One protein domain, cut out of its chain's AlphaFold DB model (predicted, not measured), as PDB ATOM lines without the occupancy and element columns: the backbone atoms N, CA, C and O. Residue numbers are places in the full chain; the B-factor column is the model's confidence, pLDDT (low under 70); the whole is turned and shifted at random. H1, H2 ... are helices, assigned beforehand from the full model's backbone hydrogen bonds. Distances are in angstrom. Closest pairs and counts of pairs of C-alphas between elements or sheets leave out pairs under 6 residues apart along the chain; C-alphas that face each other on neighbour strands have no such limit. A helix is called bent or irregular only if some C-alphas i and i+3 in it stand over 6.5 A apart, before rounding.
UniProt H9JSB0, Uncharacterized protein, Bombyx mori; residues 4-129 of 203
ATOM      1  N   SER A   4      27.599  30.355 -48.841       81.69
ATOM      2  CA  SER A   4      26.485  31.256 -49.173       81.69
ATOM      3  C   SER A   4      25.270  31.066 -48.263       81.69
ATOM      4  O   SER A   4      24.668  32.049 -47.848       81.69
ATOM      5  N   CYS A   5      24.931  29.819 -47.923       83.56
ATOM      6  CA  CYS A   5      23.805  29.504 -47.045       83.56
ATOM      7  C   CYS A   5      24.086  29.959 -45.609       83.56
ATOM      8  O   CYS A   5      23.192  30.475 -44.943       83.56
ATOM      9  N   ILE A   6      25.326  29.788 -45.136       87.75
ATOM     10  CA  ILE A   6      25.762  30.232 -43.806       87.75
ATOM     11  C   ILE A   6      25.679  31.757 -43.718       87.75
ATOM     12  O   ILE A   6      25.054  32.277 -42.799       87.75
ATOM     13  N   ILE A   7      26.231  32.471 -44.704       87.69
ATOM     14  CA  ILE A   7      26.202  33.939 -44.748       87.69
ATOM     15  C   ILE A   7      24.757  34.452 -44.761       87.69
ATOM     16  O   ILE A   7      24.412  35.312 -43.951       87.69
ATOM     17  N   LEU A   8      23.891  33.897 -45.620       86.81
ATOM     18  CA  LEU A   8      22.480  34.295 -45.660       86.81
ATOM     19  C   LEU A   8      21.754  34.016 -44.342       86.81
ATOM     20  O   LEU A   8      20.975  34.849 -43.885       86.81
ATOM     21  N   SER A   9      22.023  32.866 -43.723       87.56
ATOM     22  CA  SER A   9      21.412  32.502 -42.442       87.56
ATOM     23  C   SER A   9      21.845  33.458 -41.331       87.56
ATOM     24  O   SER A   9      21.008  33.879 -40.539       87.56
ATOM     25  N   CYS A  10      23.118  33.866 -41.303       90.12
ATOM     26  CA  CYS A  10      23.611  34.870 -40.361       90.12
ATOM     27  C   CYS A  10      22.923  36.227 -40.555       90.12
ATOM     28  O   CYS A  10      22.508  36.842 -39.575       90.12
ATOM     29  N   ILE A  11      22.764  36.681 -41.804       89.69
ATOM     30  CA  ILE A  11      22.058  37.934 -42.118       89.69
ATOM     31  C   ILE A  11      20.611  37.862 -41.623       89.69
ATOM     32  O   ILE A  11      20.154  38.759 -40.916       89.69
ATOM     33  N   LEU A  12      19.907  36.778 -41.942       91.06
ATOM     34  CA  LEU A  12      18.515  36.569 -41.556       91.06
ATOM     35  C   LEU A  12      18.343  36.479 -40.036       91.06
ATOM     36  O   LEU A  12      17.413  37.059 -39.480       91.06
ATOM     37  N   PHE A  13      19.266  35.817 -39.342       92.50
ATOM     38  CA  PHE A  13      19.262  35.756 -37.883       92.50
ATOM     39  C   PHE A  13      19.436  37.146 -37.255       92.50
ATOM     40  O   PHE A  13      18.707  37.512 -36.334       92.50
ATOM     41  N   LEU A  14      20.338  37.962 -37.806       90.19
ATOM     42  CA  LEU A  14      20.551  39.340 -37.364       90.19
ATOM     43  C   LEU A  14      19.291  40.197 -37.588       90.19
ATOM     44  O   LEU A  14      18.899  40.956 -36.703       90.19
ATOM     45  N   GLN A  15      18.600  40.021 -38.719       90.62
ATOM     46  CA  GLN A  15      17.312  40.677 -38.977       90.62
ATOM     47  C   GLN A  15      16.240  40.295 -37.958       90.62
ATOM     48  O   GLN A  15      15.533  41.172 -37.467       90.62
ATOM     49  N   MET A  16      16.136  39.013 -37.611       90.50
ATOM     50  CA  MET A  16      15.174  38.545 -36.612       90.50
ATOM     51  C   MET A  16      15.449  39.143 -35.233       90.50
ATOM     52  O   MET A  16      14.515  39.577 -34.562       90.50
ATOM     53  N   ILE A  17      16.719  39.227 -34.825       89.00
ATOM     54  CA  ILE A  17      17.106  39.872 -33.563       89.00
ATOM     55  C   ILE A  17      16.720  41.353 -33.570       89.00
ATOM     56  O   ILE A  17      16.155  41.841 -32.592       89.00
ATOM     57  N   LEU A  18      16.996  42.069 -34.664       86.56
ATOM     58  CA  LEU A  18      16.624  43.478 -34.799       86.56
ATOM     59  C   LEU A  18      15.107  43.669 -34.707       86.56
ATOM     60  O   LEU A  18      14.643  44.531 -33.964       86.56
ATOM     61  N   LEU A  19      14.340  42.842 -35.419       87.31
ATOM     62  CA  LEU A  19      12.881  42.888 -35.402       87.31
ATOM     63  C   LEU A  19      12.332  42.620 -33.995       87.31
ATOM     64  O   LEU A  19      11.469  43.353 -33.517       87.31
ATOM     65  N   LEU A  20      12.875  41.610 -33.310       87.69
ATOM     66  CA  LEU A  20      12.493  41.274 -31.942       87.69
ATOM     67  C   LEU A  20      12.831  42.411 -30.973       87.69
ATOM     68  O   LEU A  20      12.012  42.749 -30.126       87.69
ATOM     69  N   GLY A  21      13.996  43.044 -31.123       83.56
ATOM     70  CA  GLY A  21      14.376  44.220 -30.339       83.56
ATOM     71  C   GLY A  21      13.425  45.403 -30.543       83.56
ATOM     72  O   GLY A  21      13.100  46.093 -29.582       83.56
ATOM     73  N   MET A  22      12.937  45.607 -31.769       78.31
ATOM     74  CA  MET A  22      11.972  46.662 -32.100       78.31
ATOM     75  C   MET A  22      10.559  46.379 -31.568       78.31
ATOM     76  O   MET A  22       9.859  47.315 -31.192       78.31
ATOM     77  N   LEU A  23      10.137  45.114 -31.542       82.00
ATOM     78  CA  LEU A  23       8.807  44.692 -31.081       82.00
ATOM     79  C   LEU A  23       8.733  44.411 -29.579       82.00
ATOM     80  O   LEU A  23       7.635  44.242 -29.056       82.00
ATOM     81  N   ASN A  24       9.872  44.318 -28.890       82.12
ATOM     82  CA  ASN A  24       9.888  43.941 -27.486       82.12
ATOM     83  C   ASN A  24       9.200  45.024 -26.624       82.12
ATOM     84  O   ASN A  24       9.722  46.136 -26.515       82.12
ATOM     85  N   PRO A  25       8.071  44.694 -25.965       66.50
ATOM     86  CA  PRO A  25       7.272  45.652 -25.201       66.50
ATOM     87  C   PRO A  25       7.950  46.129 -23.908       66.50
ATOM     88  O   PRO A  25       7.468  47.069 -23.285       66.50
ATOM     89  N   ILE A  26       9.052  45.493 -23.488       71.50
ATOM     90  CA  ILE A  26       9.831  45.897 -22.307       71.50
ATOM     91  C   ILE A  26      10.538  47.243 -22.548       71.50
ATOM     92  O   ILE A  26      10.791  47.988 -21.603       71.50
ATOM     93  N   TYR A  27      10.853  47.577 -23.802       70.69
ATOM     94  CA  TYR A  27      11.493  48.846 -24.137       70.69
ATOM     95  C   TYR A  27      10.446  49.928 -24.422       70.69
ATOM     96  O   TYR A  27       9.528  49.714 -25.212       70.69
ATOM     97  N   ASP A  28      10.600  51.121 -23.829       71.25
ATOM     98  CA  ASP A  28       9.756  52.269 -24.190       71.25
ATOM     99  C   ASP A  28       9.964  52.582 -25.681       71.25
ATOM    100  O   ASP A  28      11.065  52.931 -26.128       71.25
ATOM    101  N   VAL A  29       8.876  52.461 -26.444       72.88
ATOM    102  CA  VAL A  29       8.797  52.700 -27.890       72.88
ATOM    103  C   VAL A  29       9.420  54.049 -28.269       72.88
ATOM    104  O   VAL A  29      10.052  54.176 -29.320       72.88
ATOM    105  N   ARG A  30       9.335  55.060 -27.395       67.88
ATOM    106  CA  ARG A  30       9.941  56.382 -27.619       67.88
ATOM    107  C   ARG A  30      11.462  56.350 -27.580       67.88
ATOM    108  O   ARG A  30      12.091  56.977 -28.430       67.88
ATOM    109  N   VAL A  31      12.057  55.621 -26.638       72.44
ATOM    110  CA  VAL A  31      13.520  55.500 -26.511       72.44
ATOM    111  C   VAL A  31      14.083  54.745 -27.712       72.44
ATOM    112  O   VAL A  31      15.062  55.185 -28.316       72.44
ATOM    113  N   VAL A  32      13.414  53.665 -28.123       75.25
ATOM    114  CA  VAL A  32      13.795  52.877 -29.304       75.25
ATOM    115  C   VAL A  32      13.790  53.749 -30.561       75.25
ATOM    116  O   VAL A  32      14.765  53.779 -31.309       75.25
ATOM    117  N   ILE A  33      12.733  54.531 -30.777       76.56
ATOM    118  CA  ILE A  33      12.606  55.363 -31.980       76.56
ATOM    119  C   ILE A  33      13.516  56.571 -31.951       76.56
ATOM    120  O   ILE A  33      14.076  56.930 -32.988       76.56
ATOM    121  N   HIS A  34      13.689  57.193 -30.789       76.31
ATOM    122  CA  HIS A  34      14.641  58.280 -30.633       76.31
ATOM    123  C   HIS A  34      16.050  57.807 -31.003       76.31
ATOM    124  O   HIS A  34      16.710  58.447 -31.820       76.31
ATOM    125  N   ASN A  35      16.463  56.634 -30.517       74.56
ATOM    126  CA  ASN A  35      17.756  56.039 -30.850       74.56
ATOM    127  C   ASN A  35      17.874  55.712 -32.346       74.56
ATOM    128  O   ASN A  35      18.864  56.086 -32.976       74.56
ATOM    129  N   ILE A  36      16.849  55.096 -32.947       76.62
ATOM    130  CA  ILE A  36      16.829  54.791 -34.388       76.62
ATOM    131  C   ILE A  36      16.923  56.076 -35.222       76.62
ATOM    132  O   ILE A  36      17.679  56.131 -36.195       76.62
ATOM    133  N   ASN A  37      16.183  57.122 -34.857       78.81
ATOM    134  CA  ASN A  37      16.169  58.385 -35.589       78.81
ATOM    135  C   ASN A  37      17.472  59.169 -35.413       78.81
ATOM    136  O   ASN A  37      17.968  59.724 -36.393       78.81
ATOM    137  N   CYS A  38      18.059  59.186 -34.215       76.38
ATOM    138  CA  CYS A  38      19.368  59.790 -33.969       76.38
ATOM    139  C   CYS A  38      20.463  59.084 -34.774       76.38
ATOM    140  O   CYS A  38      21.227  59.748 -35.477       76.38
ATOM    141  N   PHE A  39      20.473  57.748 -34.779       72.38
ATOM    142  CA  PHE A  39      21.419  56.967 -35.575       72.38
ATOM    143  C   PHE A  39      21.236  57.205 -37.083       72.38
ATOM    144  O   PHE A  39      22.202  57.457 -37.801       72.38
ATOM    145  N   THR A  40      19.984  57.225 -37.558       76.69
ATOM    146  CA  THR A  40      19.659  57.488 -38.972       76.69
ATOM    147  C   THR A  40      20.072  58.902 -39.401       76.69
ATOM    148  O   THR A  40      20.539  59.091 -40.524       76.69
ATOM    149  N   LYS A  41      19.924  59.907 -38.526       78.31
ATOM    150  CA  LYS A  41      20.327  61.295 -38.809       78.31
ATOM    151  C   LYS A  41      21.845  61.454 -38.846       78.31
ATOM    152  O   LYS A  41      22.352  62.073 -39.777       78.31
ATOM    153  N   TYR A  42      22.558  60.881 -37.877       76.94
ATOM    154  CA  TYR A  42      24.012  61.024 -37.769       76.94
ATOM    155  C   TYR A  42      24.756  60.254 -38.871       76.94
ATOM    156  O   TYR A  42      25.722  60.750 -39.445       76.94
ATOM    157  N   PHE A  43      24.256  59.073 -39.246       80.19
ATOM    158  CA  PHE A  43      24.908  58.180 -40.209       80.19
ATOM    159  C   PHE A  43      24.133  58.025 -41.526       80.19
ATOM    160  O   PHE A  43      24.198  56.975 -42.162       80.19
ATOM    161  N   LYS A  44      23.424  59.065 -41.991       80.06
ATOM    162  CA  LYS A  44      22.540  58.990 -43.176       80.06
ATOM    163  C   LYS A  44      23.212  58.383 -44.419       80.06
ATOM    164  O   LYS A  44      22.615  57.539 -45.080       80.06
ATOM    165  N   LYS A  45      24.453  58.787 -44.731       81.50
ATOM    166  CA  LYS A  45      25.206  58.258 -45.888       81.50
ATOM    167  C   LYS A  45      25.566  56.778 -45.711       81.50
ATOM    168  O   LYS A  45      25.310  55.982 -46.607       81.50
ATOM    169  N   TYR A  46      26.095  56.406 -44.546       85.12
ATOM    170  CA  TYR A  46      26.472  55.023 -44.239       85.12
ATOM    171  C   TYR A  46      25.264  54.087 -44.175       85.12
ATOM    172  O   TYR A  46      25.352  52.949 -44.617       85.12
ATOM    173  N   TYR A  47      24.121  54.576 -43.696       83.94
ATOM    174  CA  TYR A  47      22.872  53.824 -43.671       83.94
ATOM    175  C   TYR A  47      22.383  53.474 -45.084       83.94
ATOM    176  O   TYR A  47      22.036  52.325 -45.349       83.94
ATOM    177  N   ILE A  48      22.414  54.435 -46.017       85.62
ATOM    178  CA  ILE A  48      22.041  54.196 -47.422       85.62
ATOM    179  C   ILE A  48      23.003  53.197 -48.079       85.62
ATOM    180  O   ILE A  48      22.556  52.264 -48.743       85.62
ATOM    181  N   ILE A  49      24.311  53.355 -47.852       88.94
ATOM    182  CA  ILE A  49      25.326  52.420 -48.361       88.94
ATOM    183  C   ILE A  49      25.110  51.017 -47.780       88.94
ATOM    184  O   ILE A  49      25.181  50.040 -48.518       88.94
ATOM    185  N   GLY A  50      24.788  50.907 -46.489       86.62
ATOM    186  CA  GLY A  50      24.499  49.633 -45.833       86.62
ATOM    187  C   GLY A  50      23.281  48.921 -46.423       86.62
ATOM    188  O   GLY A  50      23.344  47.722 -46.674       86.62
ATOM    189  N   ILE A  51      22.203  49.656 -46.723       87.62
ATOM    190  CA  ILE A  51      21.030  49.098 -47.416       87.62
ATOM    191  C   ILE A  51      21.415  48.600 -48.810       87.62
ATOM    192  O   ILE A  51      21.036  47.493 -49.189       87.62
ATOM    193  N   PHE A  52      22.178  49.390 -49.568       90.88
ATOM    194  CA  PHE A  52      22.609  48.991 -50.906       90.88
ATOM    195  C   PHE A  52      23.496  47.740 -50.867       90.88
ATOM    196  O   PHE A  52      23.269  46.802 -51.628       90.88
ATOM    197  N   ALA A  53      24.452  47.692 -49.936       90.75
ATOM    198  CA  ALA A  53      25.305  46.531 -49.717       90.75
ATOM    199  C   ALA A  53      24.481  45.291 -49.349       90.75
ATOM    200  O   ALA A  53      24.672  44.239 -49.948       90.75
ATOM    201  N   TYR A  54      23.507  45.426 -48.445       90.81
ATOM    202  CA  TYR A  54      22.592  44.348 -48.076       90.81
ATOM    203  C   TYR A  54      21.818  43.801 -49.289       90.81
ATOM    204  O   TYR A  54      21.800  42.589 -49.515       90.81
ATOM    205  N   PHE A  55      21.231  44.679 -50.111       90.94
ATOM    206  CA  PHE A  55      20.528  44.261 -51.328       90.94
ATOM    207  C   PHE A  55      21.469  43.569 -52.314       90.94
ATOM    208  O   PHE A  55      21.118  42.523 -52.858       90.94
ATOM    209  N   ALA A  56      22.677  44.104 -52.508       91.75
ATOM    210  CA  ALA A  56      23.685  43.492 -53.364       91.75
ATOM    211  C   ALA A  56      24.070  42.088 -52.869       91.75
ATOM    212  O   ALA A  56      24.106  41.153 -53.665       91.75
ATOM    213  N   THR A  57      24.285  41.907 -51.561       89.88
ATOM    214  CA  THR A  57      24.604  40.605 -50.958       89.88
ATOM    215  C   THR A  57      23.478  39.594 -51.164       89.88
ATOM    216  O   THR A  57      23.750  38.452 -51.533       89.88
ATOM    217  N   ILE A  58      22.216  39.995 -50.992       90.50
ATOM    218  CA  ILE A  58      21.069  39.101 -51.203       90.50
ATOM    219  C   ILE A  58      20.889  38.742 -52.668       90.50
ATOM    220  O   ILE A  58      20.683  37.575 -52.980       90.50
ATOM    221  N   ILE A  59      20.984  39.708 -53.580       89.81
ATOM    222  CA  ILE A  59      20.872  39.437 -55.017       89.81
ATOM    223  C   ILE A  59      22.000  38.495 -55.457       89.81
ATOM    224  O   ILE A  59      21.759  37.514 -56.163       89.81
ATOM    225  N   TYR A  60      23.223  38.746 -54.985       89.81
ATOM    226  CA  TYR A  60      24.387  37.938 -55.316       89.81
ATOM    227  C   TYR A  60      24.265  36.501 -54.786       89.81
ATOM    228  O   TYR A  60      24.335  35.538 -55.551       89.81
ATOM    229  N   HIS A  61      24.024  36.320 -53.487       87.44
ATOM    230  CA  HIS A  61      23.976  34.978 -52.904       87.44
ATOM    231  C   HIS A  61      22.639  34.252 -53.115       87.44
ATOM    232  O   HIS A  61      22.625  33.023 -53.176       87.44
ATOM    233  N   GLY A  62      21.534  34.988 -53.223       84.94
ATOM    234  CA  GLY A  62      20.172  34.463 -53.311       84.94
ATOM    235  C   GLY A  62      19.650  34.247 -54.729       84.94
ATOM    236  O   GLY A  62      18.779  33.405 -54.918       84.94
ATOM    237  N   MET A  63      20.181  34.955 -55.731       85.00
ATOM    238  CA  MET A  63      19.780  34.766 -57.133       85.00
ATOM    239  C   MET A  63      20.949  34.388 -58.035       85.00
ATOM    240  O   MET A  63      20.862  33.396 -58.751       85.00
ATOM    241  N   TYR A  64      22.056  35.135 -57.991       87.38
ATOM    242  CA  TYR A  64      23.155  34.942 -58.940       87.38
ATOM    243  C   TYR A  64      23.857  33.586 -58.771       87.38
ATOM    244  O   TYR A  64      23.993  32.841 -59.740       87.38
ATOM    245  N   ILE A  65      24.239  33.214 -57.542       85.81
ATOM    246  CA  ILE A  65      24.870  31.910 -57.264       85.81
ATOM    247  C   ILE A  65      23.930  30.736 -57.601       85.81
ATOM    248  O   ILE A  65      24.362  29.806 -58.289       85.81
ATOM    249  N   PRO A  66      22.652  30.741 -57.172       84.81
ATOM    250  CA  PRO A  66      21.687  29.733 -57.597       84.81
ATOM    251  C   PRO A  66      21.539  29.606 -59.113       84.81
ATOM    252  O   PRO A  66      21.555  28.491 -59.631       84.81
ATOM    253  N   LEU A  67      21.466  30.729 -59.828       84.75
ATOM    254  CA  LEU A  67      21.317  30.744 -61.281       84.75
ATOM    255  C   LEU A  67      22.542  30.148 -61.984       84.75
ATOM    256  O   LEU A  67      22.390  29.316 -62.876       84.75
ATOM    257  N   GLN A  68      23.753  30.502 -61.544       84.31
ATOM    258  CA  GLN A  68      24.984  29.884 -62.046       84.31
ATOM    259  C   GLN A  68      25.007  28.370 -61.811       84.31
ATOM    260  O   GLN A  68      25.410  27.614 -62.697       84.31
ATOM    261  N   ASN A  69      24.541  27.914 -60.645       82.12
ATOM    262  CA  ASN A  69      24.469  26.489 -60.330       82.12
ATOM    263  C   ASN A  69      23.466  25.754 -61.228       82.12
ATOM    264  O   ASN A  69      23.777  24.658 -61.686       82.12
ATOM    265  N   ILE A  70      22.310  26.356 -61.536       82.75
ATOM    266  CA  ILE A  70      21.318  25.789 -62.468       82.75
ATOM    267  C   ILE A  70      21.889  25.705 -63.886       82.75
ATOM    268  O   ILE A  70      21.792  24.658 -64.523       82.75
ATOM    269  N   ILE A  71      22.525  26.773 -64.379       83.00
ATOM    270  CA  ILE A  71      23.152  26.784 -65.711       83.00
ATOM    271  C   ILE A  71      24.206  25.675 -65.795       83.00
ATOM    272  O   ILE A  71      24.195  24.872 -66.729       83.00
ATOM    273  N   ARG A  72      25.068  25.555 -64.780       79.88
ATOM    274  CA  ARG A  72      26.068  24.483 -64.713       79.88
ATOM    275  C   ARG A  72      25.430  23.091 -64.708       79.88
ATOM    276  O   ARG A  72      25.982  22.188 -65.332       79.88
ATOM    277  N   LEU A  73      24.283  22.925 -64.051       78.25
ATOM    278  CA  LEU A  73      23.521  21.673 -64.001       78.25
ATOM    279  C   LEU A  73      22.951  21.269 -65.368       78.25
ATOM    280  O   LEU A  73      22.931  20.089 -65.694       78.25
ATOM    281  N   ILE A  74      22.473  22.243 -66.151       80.19
ATOM    282  CA  ILE A  74      21.865  22.018 -67.472       80.19
ATOM    283  C   ILE A  74      22.935  21.649 -68.505       80.19
ATOM    284  O   ILE A  74      22.726  20.747 -69.312       80.19
ATOM    285  N   PHE A  75      24.084  22.329 -68.477       79.50
ATOM    286  CA  PHE A  75      25.149  22.128 -69.465       79.50
ATOM    287  C   PHE A  75      26.139  21.009 -69.108       79.50
ATOM    288  O   PHE A  75      26.867  20.537 -69.983       79.50
ATOM    289  N   SER A  76      26.180  20.546 -67.855       72.44
ATOM    290  CA  SER A  76      27.057  19.433 -67.468       72.44
ATOM    291  C   SER A  76      26.410  18.091 -67.802       72.44
ATOM    292  O   SER A  76      25.492  17.637 -67.127       72.44
ATOM    293  N   LYS A  77      26.936  17.423 -68.832       63.44
ATOM    294  CA  LYS A  77      26.416  16.150 -69.362       63.44
ATOM    295  C   LYS A  77      26.736  14.916 -68.494       63.44
ATOM    296  O   LYS A  77      26.310  13.824 -68.844       63.44
ATOM    297  N   ASN A  78      27.504  15.071 -67.409       57.78
ATOM    298  CA  ASN A  78      28.119  13.957 -66.672       57.78
ATOM    299  C   ASN A  78      28.081  14.147 -65.140       57.78
ATOM    300  O   ASN A  78      29.111  14.075 -64.476       57.78
ATOM    301  N   ILE A  79      26.909  14.472 -64.589       66.25
ATOM    302  CA  ILE A  79      26.684  14.561 -63.137       66.25
ATOM    303  C   ILE A  79      25.745  13.420 -62.738       66.25
ATOM    304  O   ILE A  79      24.704  13.237 -63.370       66.25
ATOM    305  N   TYR A  80      26.100  12.664 -61.696       75.88
ATOM    306  CA  TYR A  80      25.250  11.606 -61.146       75.88
ATOM    307  C   TYR A  80      23.914  12.186 -60.638       75.88
ATOM    308  O   TYR A  80      23.875  13.271 -60.057       75.88
ATOM    309  N   GLU A  81      22.803  11.461 -60.809       74.44
ATOM    310  CA  GLU A  81      21.452  11.953 -60.468       74.44
ATOM    311  C   GLU A  81      21.309  12.402 -59.003       74.44
ATOM    312  O   GLU A  81      20.616  13.377 -58.706       74.44
ATOM    313  N   VAL A  82      22.020  11.744 -58.084       75.56
ATOM    314  CA  VAL A  82      22.016  12.081 -56.652       75.56
ATOM    315  C   VAL A  82      22.666  13.444 -56.392       75.56
ATOM    316  O   VAL A  82      22.127  14.261 -55.644       75.56
ATOM    317  N   GLU A  83      23.788  13.742 -57.049       77.19
ATOM    318  CA  GLU A  83      24.452  15.048 -56.939       77.19
ATOM    319  C   GLU A  83      23.585  16.166 -57.518       77.19
ATOM    320  O   GLU A  83      23.536  17.270 -56.969       77.19
ATOM    321  N   LYS A  84      22.834  15.865 -58.583       79.69
ATOM    322  CA  LYS A  84      21.869  16.794 -59.175       79.69
ATOM    323  C   LYS A  84      20.788  17.194 -58.170       79.69
ATOM    324  O   LYS A  84      20.470  18.377 -58.047       79.69
ATOM    325  N   LEU A  85      20.258  16.225 -57.425       81.38
ATOM    326  CA  LEU A  85      19.209  16.445 -56.429       81.38
ATOM    327  C   LEU A  85      19.731  17.218 -55.205       81.38
ATOM    328  O   LEU A  85      19.057  18.123 -54.708       81.38
ATOM    329  N   ILE A  86      20.966  16.944 -54.773       83.12
ATOM    330  CA  ILE A  86      21.638  17.695 -53.699       83.12
ATOM    331  C   ILE A  86      21.871  19.157 -54.108       83.12
ATOM    332  O   ILE A  86      21.579  20.072 -53.332       83.12
ATOM    333  N   LEU A  87      22.360  19.397 -55.329       81.69
ATOM    334  CA  LEU A  87      22.561  20.748 -55.860       81.69
ATOM    335  C   LEU A  87      21.241  21.513 -55.981       81.69
ATOM    336  O   LEU A  87      21.189  22.690 -55.617       81.69
ATOM    337  N   LEU A  88      20.177  20.848 -56.434       84.38
ATOM    338  CA  LEU A  88      18.850  21.448 -56.532       84.38
ATOM    339  C   LEU A  88      18.304  21.837 -55.152       84.38
ATOM    340  O   LEU A  88      17.898  22.981 -54.963       84.38
ATOM    341  N   SER A  89      18.387  20.942 -54.162       85.00
ATOM    342  CA  SER A  89      17.956  21.235 -52.787       85.00
ATOM    343  C   SER A  89      18.729  22.410 -52.176       85.00
ATOM    344  O   SER A  89      18.167  23.248 -51.473       85.00
ATOM    345  N   ARG A  90      20.031  22.516 -52.460       84.19
ATOM    346  CA  ARG A  90      20.864  23.649 -52.028       84.19
ATOM    347  C   ARG A  90      20.423  24.965 -52.671       84.19
ATOM    348  O   ARG A  90      20.402  25.997 -51.999       84.19
ATOM    349  N   VAL A  91      20.118  24.942 -53.965       86.62
ATOM    350  CA  VAL A  91      19.621  26.101 -54.716       86.62
ATOM    351  C   VAL A  91      18.285  26.573 -54.150       86.62
ATOM    352  O   VAL A  91      18.146  27.754 -53.839       86.62
ATOM    353  N   GLU A  92      17.353  25.647 -53.940       86.81
ATOM    354  CA  GLU A  92      16.036  25.922 -53.372       86.81
ATOM    355  C   GLU A  92      16.146  26.540 -51.974       86.81
ATOM    356  O   GLU A  92      15.575  27.599 -51.720       86.81
ATOM    357  N   LYS A  93      16.962  25.955 -51.087       88.06
ATOM    358  CA  LYS A  93      17.199  26.501 -49.741       88.06
ATOM    359  C   LYS A  93      17.728  27.932 -49.787       88.06
ATOM    360  O   LYS A  93      17.186  28.794 -49.103       88.06
ATOM    361  N   ASN A  94      18.748  28.211 -50.600       87.62
ATOM    362  CA  ASN A  94      19.295  29.567 -50.710       87.62
ATOM    363  C   ASN A  94      18.258  30.562 -51.246       87.62
ATOM    364  O   ASN A  94      18.194  31.688 -50.757       87.62
ATOM    365  N   TYR A  95      17.435  30.142 -52.210       88.50
ATOM    366  CA  TYR A  95      16.373  30.971 -52.769       88.50
ATOM    367  C   TYR A  95      15.282  31.285 -51.735       88.50
ATOM    368  O   TYR A  95      14.910  32.446 -51.568       88.50
ATOM    369  N   ILE A  96      14.829  30.282 -50.973       89.56
ATOM    370  CA  ILE A  96      13.832  30.457 -49.905       89.56
ATOM    371  C   ILE A  96      14.361  31.397 -48.815       89.56
ATOM    372  O   ILE A  96      13.666  32.333 -48.422       89.56
ATOM    373  N   ILE A  97      15.598  31.195 -48.350       90.12
ATOM    374  CA  ILE A  97      16.206  32.032 -47.300       90.12
ATOM    375  C   ILE A  97      16.366  33.480 -47.799       90.12
ATOM    376  O   ILE A  97      16.078  34.421 -47.060       90.12
ATOM    377  N   ALA A  98      16.756  33.678 -49.063       90.31
ATOM    378  CA  ALA A  98      16.859  35.004 -49.675       90.31
ATOM    379  C   ALA A  98      15.500  35.704 -49.763       90.31
ATOM    380  O   ALA A  98      15.375  36.871 -49.381       90.31
ATOM    381  N   GLY A  99      14.475  34.982 -50.224       90.50
ATOM    382  CA  GLY A  99      13.104  35.477 -50.290       90.50
ATOM    383  C   GLY A  99      12.574  35.871 -48.913       90.50
ATOM    384  O   GLY A  99      12.021  36.958 -48.750       90.50
ATOM    385  N   PHE A 100      12.818  35.045 -47.895       91.25
ATOM    386  CA  PHE A 100      12.410  35.345 -46.526       91.25
ATOM    387  C   PHE A 100      13.142  36.564 -45.947       91.25
ATOM    388  O   PHE A 100      12.531  37.387 -45.271       91.25
ATOM    389  N   SER A 101      14.427  36.735 -46.255       91.19
ATOM    390  CA  SER A 101      15.201  37.911 -45.839       91.19
ATOM    391  C   SER A 101      14.686  39.209 -46.487       91.19
ATOM    392  O   SER A 101      14.543  40.232 -45.813       91.19
ATOM    393  N   LEU A 102      14.310  39.176 -47.772       91.25
ATOM    394  CA  LEU A 102      13.637  40.299 -48.446       91.25
ATOM    395  C   LEU A 102      12.271  40.608 -47.830       91.25
ATOM    396  O   LEU A 102      11.952  41.775 -47.601       91.25
ATOM    397  N   PHE A 103      11.487  39.578 -47.519       92.62
ATOM    398  CA  PHE A 103      10.209  39.742 -46.834       92.62
ATOM    399  C   PHE A 103      10.385  40.391 -45.454       92.62
ATOM    400  O   PHE A 103       9.734  41.393 -45.160       92.62
ATOM    401  N   LEU A 104      11.317  39.898 -44.633       91.56
ATOM    402  CA  LEU A 104      11.606  40.472 -43.316       91.56
ATOM    403  C   LEU A 104      12.051  41.929 -43.385       91.56
ATOM    404  O   LEU A 104      11.711  42.706 -42.495       91.56
ATOM    405  N   LEU A 105      12.784  42.329 -44.425       90.69
ATOM    406  CA  LEU A 105      13.138  43.731 -44.624       90.69
ATOM    407  C   LEU A 105      11.876  44.602 -44.751       90.69
ATOM    408  O   LEU A 105      11.772  45.630 -44.080       90.69
ATOM    409  N   VAL A 106      10.901  44.181 -45.563       92.56
ATOM    410  CA  VAL A 106       9.620  44.891 -45.722       92.56
ATOM    411  C   VAL A 106       8.866  44.948 -44.394       92.56
ATOM    412  O   VAL A 106       8.416  46.022 -43.990       92.56
ATOM    413  N   VAL A 107       8.795  43.826 -43.670       92.94
ATOM    414  CA  VAL A 107       8.178  43.773 -42.335       92.94
ATOM    415  C   VAL A 107       8.889  44.725 -41.371       92.94
ATOM    416  O   VAL A 107       8.231  45.452 -40.636       92.94
ATOM    417  N   THR A 108      10.217  44.808 -41.413       89.31
ATOM    418  CA  THR A 108      11.002  45.722 -40.567       89.31
ATOM    419  C   THR A 108      10.656  47.184 -40.852       89.31
ATOM    420  O   THR A 108      10.496  47.974 -39.920       89.31
ATOM    421  N   PHE A 109      10.482  47.563 -42.122       89.31
ATOM    422  CA  PHE A 109      10.028  48.911 -42.476       89.31
ATOM    423  C   PHE A 109       8.605  49.194 -41.989       89.31
ATOM    424  O   PHE A 109       8.354  50.281 -41.464       89.31
ATOM    425  N   ALA A 110       7.697  48.221 -42.095       88.50
ATOM    426  CA  ALA A 110       6.336  48.344 -41.577       88.50
ATOM    427  C   ALA A 110       6.321  48.501 -40.046       88.50
ATOM    428  O   ALA A 110       5.696  49.423 -39.525       88.50
ATOM    429  N   VAL A 111       7.079  47.669 -39.325       89.81
ATOM    430  CA  VAL A 111       7.240  47.748 -37.864       89.81
ATOM    431  C   VAL A 111       7.836  49.097 -37.461       89.81
ATOM    432  O   VAL A 111       7.344  49.731 -36.530       89.81
ATOM    433  N   LYS A 112       8.838  49.604 -38.190       86.56
ATOM    434  CA  LYS A 112       9.407  50.939 -37.950       86.56
ATOM    435  C   LYS A 112       8.361  52.047 -38.095       86.56
ATOM    436  O   LYS A 112       8.321  52.954 -37.264       86.56
ATOM    437  N   ALA A 113       7.528  51.986 -39.133       85.50
ATOM    438  CA  ALA A 113       6.457  52.957 -39.348       85.50
ATOM    439  C   ALA A 113       5.402  52.889 -38.230       85.50
ATOM    440  O   ALA A 113       5.028  53.926 -37.681       85.50
ATOM    441  N   LEU A 114       4.995  51.677 -37.840       88.19
ATOM    442  CA  LEU A 114       4.037  51.440 -36.759       88.19
ATOM    443  C   LEU A 114       4.543  51.978 -35.419       88.19
ATOM    444  O   LEU A 114       3.826  52.694 -34.719       88.19
ATOM    445  N   LEU A 115       5.798  51.681 -35.081       86.12
ATOM    446  CA  LEU A 115       6.441  52.223 -33.891       86.12
ATOM    447  C   LEU A 115       6.444  53.753 -33.963       86.12
ATOM    448  O   LEU A 115       6.070  54.402 -32.989       86.12
ATOM    449  N   SER A 116       6.816  54.346 -35.108       83.19
ATOM    450  CA  SER A 116       6.910  55.810 -35.244       83.19
ATOM    451  C   SER A 116       5.564  56.482 -35.033       83.19
ATOM    452  O   SER A 116       5.497  57.524 -34.388       83.19
ATOM    453  N   TYR A 117       4.499  55.877 -35.548       85.25
ATOM    454  CA  TYR A 117       3.140  56.332 -35.309       85.25
ATOM    455  C   TYR A 117       2.760  56.220 -33.828       85.25
ATOM    456  O   TYR A 117       2.263  57.178 -33.241       85.25
ATOM    457  N   THR A 118       3.073  55.084 -33.201       84.50
ATOM    458  CA  THR A 118       2.783  54.824 -31.784       84.50
ATOM    459  C   THR A 118       3.507  55.808 -30.863       84.50
ATOM    460  O   THR A 118       2.909  56.321 -29.921       84.50
ATOM    461  N   ALA A 119       4.769  56.143 -31.147       82.62
ATOM    462  CA  ALA A 119       5.503  57.148 -30.379       82.62
ATOM    463  C   ALA A 119       4.906  58.552 -30.524       82.62
ATOM    464  O   ALA A 119       4.770  59.250 -29.520       82.62
ATOM    465  N   SER A 120       4.516  58.951 -31.739       80.19
ATOM    466  CA  SER A 120       3.837  60.232 -31.970       80.19
ATOM    467  C   SER A 120       2.495  60.298 -31.238       80.19
ATOM    468  O   SER A 120       2.181  61.309 -30.616       80.19
ATOM    469  N   LEU A 121       1.722  59.207 -31.248       80.69
ATOM    470  CA  LEU A 121       0.456  59.116 -30.520       80.69
ATOM    471  C   LEU A 121       0.675  59.214 -29.003       80.69
ATOM    472  O   LEU A 121      -0.008  59.983 -28.332       80.69
ATOM    473  N   ALA A 122       1.679  58.512 -28.470       80.75
ATOM    474  CA  ALA A 122       2.046  58.581 -27.057       80.75
ATOM    475  C   ALA A 122       2.514  59.985 -26.632       80.75
ATOM    476  O   ALA A 122       2.276  60.400 -25.497       80.75
ATOM    477  N   GLU A 123       3.177  60.734 -27.517       78.06
ATOM    478  CA  GLU A 123       3.542  62.131 -27.262       78.06
ATOM    479  C   GLU A 123       2.308  63.040 -27.200       78.06
ATOM    480  O   GLU A 123       2.199  63.863 -26.288       78.06
ATOM    481  N   ILE A 124       1.357  62.864 -28.123       79.25
ATOM    482  CA  ILE A 124       0.100  63.622 -28.148       79.25
ATOM    483  C   ILE A 124      -0.729  63.328 -26.890       79.25
ATOM    484  O   ILE A 124      -1.140  64.271 -26.215       79.25
ATOM    485  N   CYS A 125      -0.889  62.055 -26.511       75.25
ATOM    486  CA  CYS A 125      -1.609  61.654 -25.297       75.25
ATOM    487  C   CYS A 125      -0.993  62.253 -24.020       75.25
ATOM    488  O   CYS A 125      -1.723  62.686 -23.131       75.25
ATOM    489  N   ARG A 126       0.341  62.357 -23.943       68.06
ATOM    490  CA  ARG A 126       1.018  62.970 -22.787       68.06
ATOM    491  C   ARG A 126       0.842  64.488 -22.730       68.06
ATOM    492  O   ARG A 126       0.818  65.057 -21.648       68.06
ATOM    493  N   ARG A 127       0.738  65.167 -23.879       67.62
ATOM    494  CA  ARG A 127       0.456  66.616 -23.920       67.62
ATOM    495  C   ARG A 127      -0.979  66.943 -23.495       67.62
ATOM    496  O   ARG A 127      -1.224  68.069 -23.078       67.62
ATOM    497  N   SER A 128      -1.898  65.981 -23.589       57.28
ATOM    498  CA  SER A 128      -3.292  66.115 -23.147       57.28
ATOM    499  C   SER A 128      -3.551  65.734 -21.683       57.28
ATOM    500  O   SER A 128      -4.650  65.983 -21.194       57.28
ATOM    501  N   GLU A 129      -2.578  65.163 -20.962       47.19
ATOM    502  CA  GLU A 129      -2.698  64.934 -19.515       47.19
ATOM    503  C   GLU A 129      -2.424  66.239 -18.740       47.19
ATOM    504  O   GLU A 129      -1.350  66.829 -18.895       47.19
TER     505      GLU A 129
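What this domain is: This is residues 4 to 129 of the 203 residues of an uncharacterized protein of Bombyx mori (UniProt H9JSB0). A very long helix, H4, runs the length of the model; H1 lies side by side with part of it, and H3 folds back along it, with H3b and H4 forming a helical hairpin at one end. H3a splays away from H4 toward its own first residues, and H2 starts at H4, where its residues 29 to 33 touch residues 115 to 119, and runs from there toward the first residues of H3a, making the short side of a long, open triangle with H3a and H4. The printed part has 126 residues with four named helices, in the order H1, H2, H3, H4, and no named strand; the class is all helix. It is only just loose, close to extended, with a radius of gyration of the C-alphas of 20.3 A, and spans 76 by 28 by 17 A.

How they stand to each other: The hub is H4, residues 81 to 127. H1, residues 4 to 23, touches residues 93 to 112 of H4 at a shallow tilt of 19 degrees, the same way; the closest C-alphas, of Leu 12 and Ser 101, are 5.6 A apart. H3, residues 44 to 75, was assigned as one helix by its hydrogen bonds but is bent, with C-alphas 62 and 65 6.6 A apart; its arms, H3a, residues 44 to 62, and H3b, residues 65 to 75, stand at a shallow tilt of 23 degrees. H3b and H4 touch at 22 degrees, opposite ways, with the closest C-alphas, of Pro 66 and Val 91, 5.1 A apart. H3a touches H4 with residues 58 to 62 alone, at 27 degrees, opposite ways; the C-alphas of Gly 62 and Ala 98 are closest, at 4.9 A. H1, H3a and H4 form an up-and-down bundle, each running against the one before it in the chain. H1 touches H3a with residues 4 to 8 alone, at a steep tilt of 45 degrees; the C-alphas of Ser 4 and His 61 are closest, at 5.8 A. H2, residues 29 to 42, touches H4 with residues 29 to 33 alone, only just about perpendicular at 73 degrees; the C-alphas of Arg 30 and Ala 119 are closest, at 5.3 A. H2 and H3b are apart. In H1, H2, H3a, H3b and H4 every O i to N i+4 pair is within hydrogen-bond range.

Where its parts are: H4 measures 69.0 A from C-alpha 81 at (21.452, 11.953, -60.468) to C-alpha 127 at (0.456, 66.616, -23.920). H1 begins at C-alpha 4, (26.485, 31.256, -49.173), and is 28.6 A long. H3a measures 26.6 A, H2 20.0 A and H3b 15.6 A.

The domain as a whole: The C-alphas of Asn 78 and Glu 129 are the two farthest apart, at 76.0 A. Residues 41 to 46, 75 to 82 and 124 to 129 stand free. The three links are tight, and the printed part has no cut. The pLDDT is under 70 at residues 25, 30, 77 to 79 and 126 to 129.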